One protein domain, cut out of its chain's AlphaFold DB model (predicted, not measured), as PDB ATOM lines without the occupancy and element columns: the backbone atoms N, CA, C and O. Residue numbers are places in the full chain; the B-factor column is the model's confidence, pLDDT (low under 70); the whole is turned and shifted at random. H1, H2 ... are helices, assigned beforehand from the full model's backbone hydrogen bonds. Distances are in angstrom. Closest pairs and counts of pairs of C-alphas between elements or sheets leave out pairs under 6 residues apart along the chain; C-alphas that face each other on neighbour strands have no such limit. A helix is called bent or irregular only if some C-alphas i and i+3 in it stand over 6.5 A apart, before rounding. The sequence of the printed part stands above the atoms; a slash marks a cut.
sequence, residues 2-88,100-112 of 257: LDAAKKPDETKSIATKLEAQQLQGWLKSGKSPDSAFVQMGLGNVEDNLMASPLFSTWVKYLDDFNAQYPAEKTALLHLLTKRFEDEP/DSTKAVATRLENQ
ATOM      1  N   LEU A   2     -55.930  22.236 -34.026       77.56
ATOM      2  CA  LEU A   2     -56.830  22.547 -35.156       77.56
ATOM      3  C   LEU A   2     -57.374  21.310 -35.886       77.56
ATOM      4  O   LEU A   2     -58.551  21.284 -36.214       77.56
ATOM      5  N   ASP A   3     -56.560  20.269 -36.073       75.06
ATOM      6  CA  ASP A   3     -57.010  19.034 -36.728       75.06
ATOM      7  C   ASP A   3     -58.122  18.311 -35.944       75.06
ATOM      8  O   ASP A   3     -59.136  17.901 -36.500       75.06
ATOM      9  N   ALA A   4     -58.001  18.252 -34.614       78.81
ATOM     10  CA  ALA A   4     -59.048  17.704 -33.753       78.81
ATOM     11  C   ALA A   4     -60.341  18.540 -33.811       78.81
ATOM     12  O   ALA A   4     -61.430  17.974 -33.854       78.81
ATOM     13  N   ALA A   5     -60.217  19.870 -33.888       78.25
ATOM     14  CA  ALA A   5     -61.342  20.802 -34.008       78.25
ATOM     15  C   ALA A   5     -62.017  20.791 -35.395       78.25
ATOM     16  O   ALA A   5     -63.017  21.469 -35.599       78.25
ATOM     17  N   LYS A   6     -61.501  20.027 -36.366       81.25
ATOM     18  CA  LYS A   6     -62.188  19.790 -37.645       81.25
ATOM     19  C   LYS A   6     -63.159  18.613 -37.614       81.25
ATOM     20  O   LYS A   6     -63.911  18.445 -38.573       81.25
ATOM     21  N   LYS A   7     -63.121  17.785 -36.562       82.69
ATOM     22  CA  LYS A   7     -63.969  16.589 -36.449       82.69
ATOM     23  C   LYS A   7     -65.434  16.924 -36.123       82.69
ATOM     24  O   LYS A   7     -66.288  16.356 -36.795       82.69
ATOM     25  N   PRO A   8     -65.749  17.815 -35.161       87.88
ATOM     26  CA  PRO A   8     -67.132  18.211 -34.873       87.88
ATOM     27  C   PRO A   8     -67.636  19.252 -35.879       87.88
ATOM     28  O   PRO A   8     -66.920  20.215 -36.178       87.88
ATOM     29  N   ASP A   9     -68.871  19.106 -36.363       86.06
ATOM     30  CA  ASP A   9     -69.451  19.999 -37.377       86.06
ATOM     31  C   ASP A   9     -69.538  21.459 -36.899       86.06
ATOM     32  O   ASP A   9     -69.313  22.384 -37.684       86.06
ATOM     33  N   GLU A  10     -69.746  21.677 -35.599       90.38
ATOM     34  CA  GLU A  10     -69.873  23.003 -34.984       90.38
ATOM     35  C   GLU A  10     -68.571  23.814 -35.057       90.38
ATOM     36  O   GLU A  10     -68.590  25.041 -35.164       90.38
ATOM     37  N   THR A  11     -67.423  23.135 -35.008       89.44
ATOM     38  CA  THR A  11     -66.097  23.782 -34.948       89.44
ATOM     39  C   THR A  11     -65.329  23.695 -36.263       89.44
ATOM     40  O   THR A  11     -64.419  24.496 -36.506       89.44
ATOM     41  N   LYS A  12     -65.756  22.811 -37.170       86.75
ATOM     42  CA  LYS A  12     -65.106  22.527 -38.452       86.75
ATOM     43  C   LYS A  12     -64.887  23.756 -39.326       86.75
ATOM     44  O   LYS A  12     -63.798  23.921 -39.880       86.75
ATOM     45  N   SER A  13     -65.888  24.630 -39.440       86.56
ATOM     46  CA  SER A  13     -65.793  25.843 -40.270       86.56
ATOM     47  C   SER A  13     -64.725  26.811 -39.743       86.56
ATOM     48  O   SER A  13     -63.834  27.233 -40.486       86.56
ATOM     49  N   ILE A  14     -64.746  27.091 -38.435       89.31
ATOM     50  CA  ILE A  14     -63.782  27.989 -37.785       89.31
ATOM     51  C   ILE A  14     -62.376  27.383 -37.832       89.31
ATOM     52  O   ILE A  14     -61.428  28.074 -38.206       89.31
ATOM     53  N   ALA A  15     -62.238  26.090 -37.528       87.50
ATOM     54  CA  ALA A  15     -60.956  25.392 -37.562       87.50
ATOM     55  C   ALA A  15     -60.337  25.383 -38.970       87.50
ATOM     56  O   ALA A  15     -59.139  25.621 -39.119       87.50
ATOM     57  N   THR A  16     -61.149  25.174 -40.012       86.12
ATOM     58  CA  THR A  16     -60.692  25.211 -41.412       86.12
ATOM     59  C   THR A  16     -60.255  26.614 -41.824       86.12
ATOM     60  O   THR A  16     -59.197  26.774 -42.435       86.12
ATOM     61  N   LYS A  17     -61.020  27.649 -41.451       90.06
ATOM     62  CA  LYS A  17     -60.653  29.047 -41.723       90.06
ATOM     63  C   LYS A  17     -59.352  29.434 -41.017       90.06
ATOM     64  O   LYS A  17     -58.499  30.076 -41.627       90.06
ATOM     65  N   LEU A  18     -59.192  29.027 -39.759       91.50
ATOM     66  CA  LEU A  18     -58.007  29.335 -38.966       91.50
ATOM     67  C   LEU A  18     -56.760  28.606 -39.488       91.50
ATOM     68  O   LEU A  18     -55.697  29.216 -39.566       91.50
ATOM     69  N   GLU A  19     -56.883  27.347 -39.926       89.81
ATOM     70  CA  GLU A  19     -55.785  26.642 -40.601       89.81
ATOM     71  C   GLU A  19     -55.386  27.354 -41.901       89.81
ATOM     72  O   GLU A  19     -54.204  27.617 -42.118       89.81
ATOM     73  N   ALA A  20     -56.351  27.742 -42.742       90.06
ATOM     74  CA  ALA A  20     -56.053  28.465 -43.977       90.06
ATOM     75  C   ALA A  20     -55.322  29.795 -43.706       90.06
ATOM     76  O   ALA A  20     -54.337  30.110 -44.376       90.06
ATOM     77  N   GLN A  21     -55.757  30.553 -42.693       93.25
ATOM     78  CA  GLN A  21     -55.085  31.786 -42.264       93.25
ATOM     79  C   GLN A  21     -53.668  31.521 -41.741       93.25
ATOM     80  O   GLN A  21     -52.746  32.273 -42.065       93.25
ATOM     81  N   GLN A  22     -53.475  30.446 -40.973       93.81
ATOM     82  CA  GLN A  22     -52.164  30.040 -40.474       93.81
ATOM     83  C   GLN A  22     -51.206  29.712 -41.626       93.81
ATOM     84  O   GLN A  22     -50.097  30.249 -41.659       93.81
ATOM     85  N   LEU A  23     -51.637  28.891 -42.589       95.25
ATOM     86  CA  LEU A  23     -50.830  28.516 -43.754       95.25
ATOM     87  C   LEU A  23     -50.488  29.729 -44.622       95.25
ATOM     88  O   LEU A  23     -49.338  29.885 -45.023       95.25
ATOM     89  N   GLN A  24     -51.443  30.637 -44.850       95.38
ATOM     90  CA  GLN A  24     -51.172  31.886 -45.569       95.38
ATOM     91  C   GLN A  24     -50.176  32.781 -44.826       95.38
ATOM     92  O   GLN A  24     -49.298  33.368 -45.455       95.38
ATOM     93  N   GLY A  25     -50.287  32.892 -43.500       97.25
ATOM     94  CA  GLY A  25     -49.327  33.642 -42.689       97.25
ATOM     95  C   GLY A  25     -47.922  33.038 -42.754       97.25
ATOM     96  O   GLY A  25     -46.935  33.760 -42.893       97.25
ATOM     97  N   TRP A  26     -47.822  31.708 -42.717       98.06
ATOM     98  CA  TRP A  26     -46.555  30.994 -42.890       98.06
ATOM     99  C   TRP A  26     -45.964  31.213 -44.277       98.06
ATOM    100  O   TRP A  26     -44.779  31.500 -44.395       98.06
ATOM    101  N   LEU A  27     -46.788  31.128 -45.319       97.31
ATOM    102  CA  LEU A  27     -46.354  31.344 -46.691       97.31
ATOM    103  C   LEU A  27     -45.866  32.786 -46.903       97.31
ATOM    104  O   LEU A  27     -44.771  32.975 -47.406       97.31
ATOM    105  N   LYS A  28     -46.603  33.799 -46.424       97.00
ATOM    106  CA  LYS A  28     -46.197  35.219 -46.500       97.00
ATOM    107  C   LYS A  28     -44.896  35.528 -45.757       97.00
ATOM    108  O   LYS A  28     -44.161  36.414 -46.174       97.00
ATOM    109  N   SER A  29     -44.634  34.828 -44.655       96.88
ATOM    110  CA  SER A  29     -43.403  34.988 -43.869       96.88
ATOM    111  C   SER A  29     -42.227  34.165 -44.400       96.88
ATOM    112  O   SER A  29     -41.165  34.184 -43.784       96.88
ATOM    113  N   GLY A  30     -42.392  33.440 -45.515       96.62
ATOM    114  CA  GLY A  30     -41.337  32.598 -46.078       96.62
ATOM    115  C   GLY A  30     -40.966  31.413 -45.187       96.62
ATOM    116  O   GLY A  30     -39.831  30.944 -45.219       96.62
ATOM    117  N   LYS A  31     -41.889  30.917 -44.350       97.69
ATOM    118  CA  LYS A  31     -41.611  29.737 -43.526       97.69
ATOM    119  C   LYS A  31     -41.314  28.545 -44.432       97.69
ATOM    120  O   LYS A  31     -42.128  28.168 -45.265       97.69
ATOM    121  N   SER A  32     -40.154  27.924 -44.252       97.25
ATOM    122  CA  SER A  32     -39.776  26.794 -45.094       97.25
ATOM    123  C   SER A  32     -40.713  25.593 -44.873       97.25
ATOM    124  O   SER A  32     -41.193  25.377 -43.751       97.25
ATOM    125  N   PRO A  33     -40.924  24.740 -45.893       97.25
ATOM    126  CA  PRO A  33     -41.653  23.484 -45.731       97.25
ATOM    127  C   PRO A  33     -41.064  22.592 -44.632       97.25
ATOM    128  O   PRO A  33     -41.794  21.859 -43.971       97.25
ATOM    129  N   ASP A  34     -39.753  22.680 -44.396       94.88
ATOM    130  CA  ASP A  34     -39.071  21.951 -43.327       94.88
ATOM    131  C   ASP A  34     -39.508  22.422 -41.927       94.88
ATOM    132  O   ASP A  34     -39.879  21.615 -41.075       94.88
ATOM    133  N   SER A  35     -39.560  23.740 -41.715       94.94
ATOM    134  CA  SER A  35     -40.052  24.332 -40.466       94.94
ATOM    135  C   SER A  35     -41.548  24.062 -40.264       94.94
ATOM    136  O   SER A  35     -41.974  23.710 -39.161       94.94
ATOM    137  N   ALA A  36     -42.342  24.153 -41.337       95.69
ATOM    138  CA  ALA A  36     -43.767  23.839 -41.307       95.69
ATOM    139  C   ALA A  36     -44.034  22.379 -40.901       95.69
ATOM    140  O   ALA A  36     -44.928  22.139 -40.093       95.69
ATOM    141  N   PHE A  37     -43.233  21.418 -41.381       94.06
ATOM    142  CA  PHE A  37     -43.340  20.003 -40.997       94.06
ATOM    143  C   PHE A  37     -43.237  19.815 -39.476       94.06
ATOM    144  O   PHE A  37     -44.084  19.164 -38.858       94.06
ATOM    145  N   VAL A  38     -42.215  20.427 -38.867       91.69
ATOM    146  CA  VAL A  38     -41.980  20.360 -37.417       91.69
ATOM    147  C   VAL A  38     -43.118  21.037 -36.661       91.69
ATOM    148  O   VAL A  38     -43.656  20.461 -35.718       91.69
ATOM    149  N   GLN A  39     -43.542  22.226 -37.098       91.75
ATOM    150  CA  GLN A  39     -44.594  22.978 -36.415       91.75
ATOM    151  C   GLN A  39     -45.981  22.325 -36.523       91.75
ATOM    152  O   GLN A  39     -46.813  22.505 -35.635       91.75
ATOM    153  N   MET A  40     -46.232  21.540 -37.574       90.12
ATOM    154  CA  MET A  40     -47.430  20.700 -37.685       90.12
ATOM    155  C   MET A  40     -47.376  19.455 -36.783       90.12
ATOM    156  O   MET A  40     -48.385  18.774 -36.640       90.12
ATOM    157  N   GLY A  41     -46.234  19.144 -36.161       87.31
ATOM    158  CA  GLY A  41     -46.080  17.960 -35.312       87.31
ATOM    159  C   GLY A  41     -45.934  16.651 -36.094       87.31
ATOM    160  O   GLY A  41     -46.114  15.577 -35.526       87.31
ATOM    161  N   LEU A  42     -45.578  16.717 -37.384       87.94
ATOM    162  CA  LEU A  42     -45.381  15.538 -38.237       87.94
ATOM    163  C   LEU A  42     -44.094  14.752 -37.909       87.94
ATOM    164  O   LEU A  42     -43.856  13.693 -38.474       87.94
ATOM    165  N   GLY A  43     -43.256  15.239 -36.990       72.56
ATOM    166  CA  GLY A  43     -42.054  14.524 -36.541       72.56
ATOM    167  C   GLY A  43     -42.325  13.321 -35.630       72.56
ATOM    168  O   GLY A  43     -41.447  12.483 -35.482       72.56
ATOM    169  N   ASN A  44     -43.527  13.214 -35.055       69.69
ATOM    170  CA  ASN A  44     -43.841  12.230 -34.010       69.69
ATOM    171  C   ASN A  44     -44.634  11.007 -34.518       69.69
ATOM    172  O   ASN A  44     -45.131  10.237 -33.705       69.69
ATOM    173  N   VAL A  45     -44.839  10.861 -35.834       65.12
ATOM    174  CA  VAL A  45     -45.846   9.928 -36.396       65.12
ATOM    175  C   VAL A  45     -45.293   8.600 -36.938       65.12
ATOM    176  O   VAL A  45     -46.071   7.834 -37.501       65.12
ATOM    177  N   GLU A  46     -44.002   8.307 -36.736       72.38
ATOM    178  CA  GLU A  46     -43.311   7.067 -37.164       72.38
ATOM    179  C   GLU A  46     -43.825   6.520 -38.521       72.38
ATOM    180  O   GLU A  46     -43.912   7.268 -39.501       72.38
ATOM    181  N   ASP A  47     -44.207   5.240 -38.581       70.25
ATOM    182  CA  ASP A  47     -44.663   4.543 -39.793       70.25
ATOM    183  C   ASP A  47     -46.021   5.054 -40.325       70.25
ATOM    184  O   ASP A  47     -46.368   4.839 -41.489       70.25
ATOM    185  N   ASN A  48     -46.777   5.797 -39.508       81.19
ATOM    186  CA  ASN A  48     -48.126   6.280 -39.814       81.19
ATOM    187  C   ASN A  48     -48.156   7.728 -40.330       81.19
ATOM    188  O   ASN A  48     -49.233   8.321 -40.428       81.19
ATOM    189  N   LEU A  49     -47.003   8.304 -40.698       91.00
ATOM    190  CA  LEU A  49     -46.895   9.677 -41.209       91.00
ATOM    191  C   LEU A  49     -47.940   9.995 -42.286       91.00
ATOM    192  O   LEU A  49     -48.626  11.011 -42.191       91.00
ATOM    193  N   MET A  50     -48.092   9.123 -43.287       91.69
ATOM    194  CA  MET A  50     -49.013   9.351 -44.409       91.69
ATOM    195  C   MET A  50     -50.494   9.150 -44.050       91.69
ATOM    196  O   MET A  50     -51.355   9.664 -44.756       91.69
ATOM    197  N   ALA A  51     -50.813   8.465 -42.947       89.25
ATOM    198  CA  ALA A  51     -52.188   8.389 -42.445       89.25
ATOM    199  C   ALA A  51     -52.639   9.698 -41.777       89.25
ATOM    200  O   ALA A  51     -53.839   9.929 -41.621       89.25
ATOM    201  N   SER A  52     -51.700  10.564 -41.387       88.44
ATOM    202  CA  SER A  52     -52.032  11.846 -40.782       88.44
ATOM    203  C   SER A  52     -52.679  12.785 -41.810       88.44
ATOM    204  O   SER A  52     -52.070  13.062 -42.846       88.44
ATOM    205  N   PRO A  53     -53.857  13.375 -41.530       85.19
ATOM    206  CA  PRO A  53     -54.451  14.386 -42.411       85.19
ATOM    207  C   PRO A  53     -53.535  15.610 -42.589       85.19
ATOM    208  O   PRO A  53     -53.539  16.248 -43.644       85.19
ATOM    209  N   LEU A  54     -52.680  15.886 -41.597       89.62
ATOM    210  CA  LEU A  54     -51.680  16.949 -41.648       89.62
ATOM    211  C   LEU A  54     -50.600  16.697 -42.708       89.62
ATOM    212  O   LEU A  54     -50.016  17.659 -43.200       89.62
ATOM    213  N   PHE A  55     -50.345  15.443 -43.102       92.56
ATOM    214  CA  PHE A  55     -49.394  15.137 -44.173       92.56
ATOM    215  C   PHE A  55     -49.872  15.711 -45.509       92.56
ATOM    216  O   PHE A  55     -49.111  16.393 -46.190       92.56
ATOM    217  N   SER A  56     -51.146  15.519 -45.857       90.75
ATOM    218  CA  SER A  56     -51.728  16.089 -47.079       90.75
ATOM    219  C   SER A  56     -51.743  17.619 -47.047       90.75
ATOM    220  O   SER A  56     -51.418  18.258 -48.048       90.75
ATOM    221  N   THR A  57     -52.051  18.215 -45.889       92.75
ATOM    222  CA  THR A  57     -51.953  19.671 -45.689       92.75
ATOM    223  C   THR A  57     -50.521  20.168 -45.900       92.75
ATOM    224  O   THR A  57     -50.309  21.169 -46.583       92.75
ATOM    225  N   TRP A  58     -49.527  19.456 -45.369       95.75
ATOM    226  CA  TRP A  58     -48.118  19.796 -45.534       95.75
ATOM    227  C   TRP A  58     -47.625  19.647 -46.978       95.75
ATOM    228  O   TRP A  58     -46.906  20.516 -47.466       95.75
ATOM    229  N   VAL A  59     -48.041  18.593 -47.688       95.81
ATOM    230  CA  VAL A  59     -47.715  18.413 -49.114       95.81
ATOM    231  C   VAL A  59     -48.282  19.565 -49.943       95.81
ATOM    232  O   VAL A  59     -47.566  20.120 -50.772       95.81
ATOM    233  N   LYS A  60     -49.524  19.987 -49.675       94.75
ATOM    234  CA  LYS A  60     -50.113  21.156 -50.339       94.75
ATOM    235  C   LYS A  60     -49.350  22.442 -50.013       94.75
ATOM    236  O   LYS A  60     -49.059  23.224 -50.909       94.75
ATOM    237  N   TYR A  61     -48.968  22.627 -48.749       97.44
ATOM    238  CA  TYR A  61     -48.152  23.767 -48.335       97.44
ATOM    239  C   TYR A  61     -46.790  23.806 -49.044       97.44
ATOM    240  O   TYR A  61     -46.337  24.874 -49.444       97.44
ATOM    241  N   LEU A  62     -46.143  22.651 -49.232       97.75
ATOM    242  CA  LEU A  62     -44.913  22.537 -50.014       97.75
ATOM    243  C   LEU A  62     -45.128  22.966 -51.473       97.75
ATOM    244  O   LEU A  62     -44.280  23.668 -52.024       97.75
ATOM    245  N   ASP A  63     -46.232  22.556 -52.098       97.00
ATOM    246  CA  ASP A  63     -46.552  22.950 -53.473       97.00
ATOM    247  C   ASP A  63     -46.778  24.472 -53.580       97.00
ATOM    248  O   ASP A  63     -46.185  25.113 -54.452       97.00
ATOM    249  N   ASP A  64     -47.529  25.062 -52.643       97.88
ATOM    250  CA  ASP A  64     -47.764  26.512 -52.568       97.88
ATOM    251  C   ASP A  64     -46.453  27.291 -52.320       97.88
ATOM    252  O   ASP A  64     -46.173  28.288 -52.992       97.88
ATOM    253  N   PHE A  65     -45.601  26.807 -51.407       98.38
ATOM    254  CA  PHE A  65     -44.278  27.380 -51.138       98.38
ATOM    255  C   PHE A  65     -43.391  27.353 -52.382       98.38
ATOM    256  O   PHE A  65     -42.808  28.368 -52.753       98.38
ATOM    257  N   ASN A  66     -43.320  26.211 -53.064       98.12
ATOM    258  CA  ASN A  66     -42.507  26.044 -54.266       98.12
ATOM    259  C   ASN A  66     -42.979  26.923 -55.437       98.12
ATOM    260  O   ASN A  66     -42.163  27.281 -56.289       98.12
ATOM    261  N   ALA A  67     -44.276  27.235 -55.505       97.75
ATOM    262  CA  ALA A  67     -44.831  28.150 -56.497       97.75
ATOM    263  C   ALA A  67     -44.486  29.614 -56.184       97.75
ATOM    264  O   ALA A  67     -44.161  30.372 -57.096       97.75
ATOM    265  N   GLN A  68     -44.523  30.003 -54.905       97.69
ATOM    266  CA  GLN A  68     -44.240  31.375 -54.476       97.69
ATOM    267  C   GLN A  68     -42.740  31.695 -54.377       97.69
ATOM    268  O   GLN A  68     -42.340  32.828 -54.644       97.69
ATOM    269  N   TYR A  69     -41.908  30.703 -54.050       97.44
ATOM    270  CA  TYR A  69     -40.460  30.846 -53.881       97.44
ATOM    271  C   TYR A  69     -39.680  29.908 -54.826       97.44
ATOM    272  O   TYR A  69     -39.014  28.980 -54.361       97.44
ATOM    273  N   PRO A  70     -39.703  30.125 -56.162       96.38
ATOM    274  CA  PRO A  70     -39.054  29.222 -57.119       96.38
ATOM    275  C   PRO A  70     -37.547  29.035 -56.895       96.38
ATOM    276  O   PRO A  70     -37.016  27.966 -57.189       96.38
ATOM    277  N   ALA A  71     -36.861  30.056 -56.366       97.00
ATOM    278  CA  ALA A  71     -35.429  30.011 -56.062       97.00
ATOM    279  C   ALA A  71     -35.086  29.106 -54.861       97.00
ATOM    280  O   ALA A  71     -33.967  28.609 -54.769       97.00
ATOM    281  N   GLU A  72     -36.046  28.854 -53.967       95.50
ATOM    282  CA  GLU A  72     -35.887  28.033 -52.754       95.50
ATOM    283  C   GLU A  72     -36.612  26.684 -52.870       95.50
ATOM    284  O   GLU A  72     -36.813  25.968 -51.884       95.50
ATOM    285  N   LYS A  73     -37.032  26.333 -54.091       95.50
ATOM    286  CA  LYS A  73     -37.832  25.147 -54.367       95.50
ATOM    287  C   LYS A  73     -37.155  23.882 -53.839       95.50
ATOM    288  O   LYS A  73     -35.978  23.627 -54.089       95.50
ATOM    289  N   THR A  74     -37.938  23.024 -53.191       95.12
ATOM    290  CA  THR A  74     -37.476  21.725 -52.691       95.12
ATOM    291  C   THR A  74     -38.425  20.590 -53.078       95.12
ATOM    292  O   THR A  74     -39.576  20.805 -53.458       95.12
ATOM    293  N   ALA A  75     -37.934  19.355 -53.009       95.56
ATOM    294  CA  ALA A  75     -38.702  18.159 -53.331       95.56
ATOM    295  C   ALA A  75     -39.207  17.467 -52.061       95.56
ATOM    296  O   ALA A  75     -38.476  17.345 -51.079       95.56
ATOM    297  N   LEU A  76     -40.427  16.924 -52.121       96.81
ATOM    298  CA  LEU A  76     -41.024  16.161 -51.022       96.81
ATOM    299  C   LEU A  76     -40.106  15.024 -50.553       96.81
ATOM    300  O   LEU A  76     -39.845  14.898 -49.362       96.81
ATOM    301  N   LEU A  77     -39.562  14.243 -51.494       95.75
ATOM    302  CA  LEU A  77     -38.647  13.153 -51.165       95.75
ATOM    303  C   LEU A  77     -37.386  13.655 -50.452       95.75
ATOM    304  O   LEU A  77     -36.978  13.046 -49.478       95.75
ATOM    305  N   HIS A  78     -36.818  14.789 -50.877       94.62
ATOM    306  CA  HIS A  78     -35.632  15.371 -50.239       94.62
ATOM    307  C   HIS A  78     -35.907  15.784 -48.786       94.62
ATOM    308  O   HIS A  78     -35.080  15.554 -47.908       94.62
ATOM    309  N   LEU A  79     -37.078  16.364 -48.509       95.25
ATOM    310  CA  LEU A  79     -37.474  16.698 -47.138       95.25
ATOM    311  C   LEU A  79     -37.645  15.443 -46.273       95.25
ATOM    312  O   LEU A  79     -37.273  15.453 -45.104       95.25
ATOM    313  N   LEU A  80     -38.175  14.359 -46.845       94.62
ATOM    314  CA  LEU A  80     -38.353  13.095 -46.132       94.62
ATOM    315  C   LEU A  80     -37.019  12.366 -45.897       94.62
ATOM    316  O   LEU A  80     -36.788  11.893 -44.788       94.62
ATOM    317  N   THR A  81     -36.098  12.335 -46.867       93.25
ATOM    318  CA  THR A  81     -34.781  11.679 -46.713       93.25
ATOM    319  C   THR A  81     -33.858  12.398 -45.730       93.25
ATOM    320  O   THR A  81     -32.908  11.803 -45.239       93.25
ATOM    321  N   LYS A  82     -34.121  13.675 -45.411       92.00
ATOM    322  CA  LYS A  82     -33.437  14.378 -44.311       92.00
ATOM    323  C   LYS A  82     -33.843  13.874 -42.924       92.00
ATOM    324  O   LYS A  82     -33.153  14.167 -41.955       92.00
ATOM    325  N   ARG A  83     -34.988  13.195 -42.819       90.44
ATOM    326  CA  ARG A  83     -35.625  12.818 -41.546       90.44
ATOM    327  C   ARG A  83     -35.642  11.320 -41.315       90.44
ATOM    328  O   ARG A  83     -35.602  10.885 -40.172       90.44
ATOM    329  N   PHE A  84     -35.723  10.556 -42.394       91.50
ATOM    330  CA  PHE A  84     -35.867   9.115 -42.356       91.50
ATOM    331  C   PHE A  84     -34.741   8.471 -43.157       91.50
ATOM    332  O   PHE A  84     -34.474   8.860 -44.296       91.50
ATOM    333  N   GLU A  85     -34.114   7.455 -42.563       92.62
ATOM    334  CA  GLU A  85     -33.272   6.514 -43.302       92.62
ATOM    335  C   GLU A  85     -34.094   5.779 -44.377       92.62
ATOM    336  O   GLU A  85     -35.329   5.778 -44.353       92.62
ATOM    337  N   ASP A  86     -33.420   5.115 -45.317       93.00
ATOM    338  CA  ASP A  86     -34.090   4.476 -46.450       93.00
ATOM    339  C   ASP A  86     -35.142   3.423 -46.046       93.00
ATOM    340  O   ASP A  86     -36.217   3.386 -46.641       93.00
ATOM    341  N   GLU A  87     -34.848   2.572 -45.055       94.62
ATOM    342  CA  GLU A  87     -35.744   1.496 -44.600       94.62
ATOM    343  C   GLU A  87     -37.055   2.016 -43.979       94.62
ATOM    344  O   GLU A  87     -38.121   1.662 -44.498       94.62
ATOM    345  N   PRO A  88     -37.040   2.878 -42.942       93.81
ATOM    346  CA  PRO A  88     -38.274   3.454 -42.406       93.81
ATOM    347  C   PRO A  88     -39.004   4.320 -43.441       93.81
ATOM    348  O   PRO A  88     -40.228   4.249 -43.547       93.81
ATOM    349  N   ASP A 100     -56.151   5.027 -49.785       93.56
ATOM    350  CA  ASP A 100     -56.688   5.711 -50.972       93.56
ATOM    351  C   ASP A 100     -56.323   7.204 -51.014       93.56
ATOM    352  O   ASP A 100     -55.994   7.735 -52.076       93.56
ATOM    353  N   SER A 101     -56.293   7.869 -49.854       90.62
ATOM    354  CA  SER A 101     -55.968   9.294 -49.724       90.62
ATOM    355  C   SER A 101     -54.521   9.640 -50.090       90.62
ATOM    356  O   SER A 101     -54.263  10.752 -50.552       90.62
ATOM    357  N   THR A 102     -53.572   8.713 -49.916       94.38
ATOM    358  CA  THR A 102     -52.138   8.958 -50.164       94.38
ATOM    359  C   THR A 102     -51.530   8.089 -51.256       94.38
ATOM    360  O   THR A 102     -50.372   8.294 -51.628       94.38
ATOM    361  N   LYS A 103     -52.296   7.171 -51.850       95.88
ATOM    362  CA  LYS A 103     -51.810   6.221 -52.859       95.88
ATOM    363  C   LYS A 103     -51.065   6.886 -54.012       95.88
ATOM    364  O   LYS A 103     -50.007   6.404 -54.422       95.88
ATOM    365  N   ALA A 104     -51.583   8.005 -54.521       95.81
ATOM    366  CA  ALA A 104     -50.969   8.734 -55.629       95.81
ATOM    367  C   ALA A 104     -49.604   9.337 -55.247       95.81
ATOM    368  O   ALA A 104     -48.611   9.124 -55.949       95.81
ATOM    369  N   VAL A 105     -49.524  10.042 -54.111       96.06
ATOM    370  CA  VAL A 105     -48.269  10.652 -53.642       96.06
ATOM    371  C   VAL A 105     -47.248   9.593 -53.231       96.06
ATOM    372  O   VAL A 105     -46.076   9.718 -53.586       96.06
ATOM    373  N   ALA A 106     -47.683   8.514 -52.581       96.75
ATOM    374  CA  ALA A 106     -46.822   7.409 -52.184       96.75
ATOM    375  C   ALA A 106     -46.254   6.660 -53.402       96.75
ATOM    376  O   ALA A 106     -45.058   6.393 -53.463       96.75
ATOM    377  N   THR A 107     -47.069   6.412 -54.435       97.12
ATOM    378  CA  THR A 107     -46.596   5.808 -55.697       97.12
ATOM    379  C   THR A 107     -45.566   6.699 -56.395       97.12
ATOM    380  O   THR A 107     -44.543   6.214 -56.882       97.12
ATOM    381  N   ARG A 108     -45.793   8.020 -56.409       97.19
ATOM    382  CA  ARG A 108     -44.817   8.986 -56.935       97.19
ATOM    383  C   ARG A 108     -43.500   8.932 -56.156       97.19
ATOM    384  O   ARG A 108     -42.442   8.899 -56.782       97.19
ATOM    385  N   LEU A 109     -43.561   8.901 -54.824       97.69
ATOM    386  CA  LEU A 109     -42.378   8.833 -53.960       97.69
ATOM    387  C   LEU A 109     -41.607   7.519 -54.131       97.69
ATOM    388  O   LEU A 109     -40.389   7.564 -54.266       97.69
ATOM    389  N   GLU A 110     -42.289   6.373 -54.218       97.31
ATOM    390  CA  GLU A 110     -41.648   5.075 -54.481       97.31
ATOM    391  C   GLU A 110     -40.886   5.089 -55.817       97.31
ATOM    392  O   GLU A 110     -39.756   4.610 -55.905       97.31
ATOM    393  N   ASN A 111     -41.470   5.683 -56.864       96.94
ATOM    394  CA  ASN A 111     -40.813   5.814 -58.165       96.94
ATOM    395  C   ASN A 111     -39.585   6.732 -58.113       96.94
ATOM    396  O   ASN A 111     -38.552   6.404 -58.699       96.94
ATOM    397  N   GLN A 112     -39.674   7.854 -57.394       97.19
ATOM    398  CA  GLN A 112     -38.540   8.755 -57.186       97.19
ATOM    399  C   GLN A 112     -37.421   8.070 -56.387       97.19
ATOM    400  O   GLN A 112     -36.267   8.113 -56.808       97.19
TER     401      GLN A 112
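Overview. This is residues 2 to 88 and 100 to 112 of the 257 residues of an uncharacterized protein of Phytophthora ramorum (UniProt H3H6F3). Two long helices, H1 and H4, make a V: they come together near their last residues and spread apart toward their first ones. H2 packs on residues 58 to 65 of H4, H3 is close to H4 near Phe 55, H5 is close to H4 near Val 59, and H6 is near H5 but apart from H4. The printed part has 100 residues with six named helices, H1 to H6 in chain order, and no named strand; its class is all helix. The whole is compact, with a radius of gyration of the C-alphas of 14.2 A, and spans 41 by 31 by 22 A.

Arrangement. H1, residues 9 to 28, touches H4, residues 53 to 68, with residues 23 to 27 alone, and H4 touches H1 with residues 61 to 65 alone. Their closest C-alphas, those of Leu 27 and Phe 65, are 6.3 A apart, and they run the same way at a shallow tilt of 33 degrees, only just short of steep. H2, residues 33 to 39, touches H4, and H4 touches H2 with residues 58 to 65 alone; their closest C-alphas, those of Pro 33 and Leu 62, are 5.5 A apart. They run opposite ways at a steep tilt of 36 degrees, only just past shallow. H3, residues 46 to 51, is close to but not clearly touching H4, about perpendicular at 76 degrees, with the closest C-alphas, Leu 49 and Phe 55, 6.7 A apart. H5, residues 76 to 81, is close to but not clearly touching H4, with the closest C-alphas, Val 59 and Leu 76, 7.3 A apart. H6, residues 103 to 112, is close to but not clearly touching H5, at a steep tilt of 63 degrees, with the closest C-alphas, Leu 77 and Leu 109, 6.4 A apart. H4 and H6 are apart. In H2, H4, H5 and H6 each O i to N i+4 pair is within hydrogen-bond range; in H1 14 of 16 are, and in H3 0 of 2, beside 2 of 3 O i to N i+3 pairs.

Along the chain. H1 begins at C-alpha 9 (-69.451, 19.999, -37.377) and is 29.3 A long; it is irregular, with C-alphas 10 and 13 7.3 A apart. H2 is 9.8 A long. H3, 10.4 A, is irregular, with C-alphas 47 and 50 8.0 A apart. H4 is 23.2 A long, H5 8.8 A and H6 14.2 A, ending at C-alpha 112 (-38.540, 8.755, -57.186).

Size, cuts and confidence. The two C-alphas farthest apart, those of Glu 10 and Asp 86, are 41.9 A apart. Residues 89 to 99 are not printed, and C-alphas 88 and 100 are 20.4 A apart across this cut, which lies in the link from H5 to H6. Of the links that are printed whole, none is long. The mean pLDDT of the printed part is 91.5, and residues 44 to 45 are under 70.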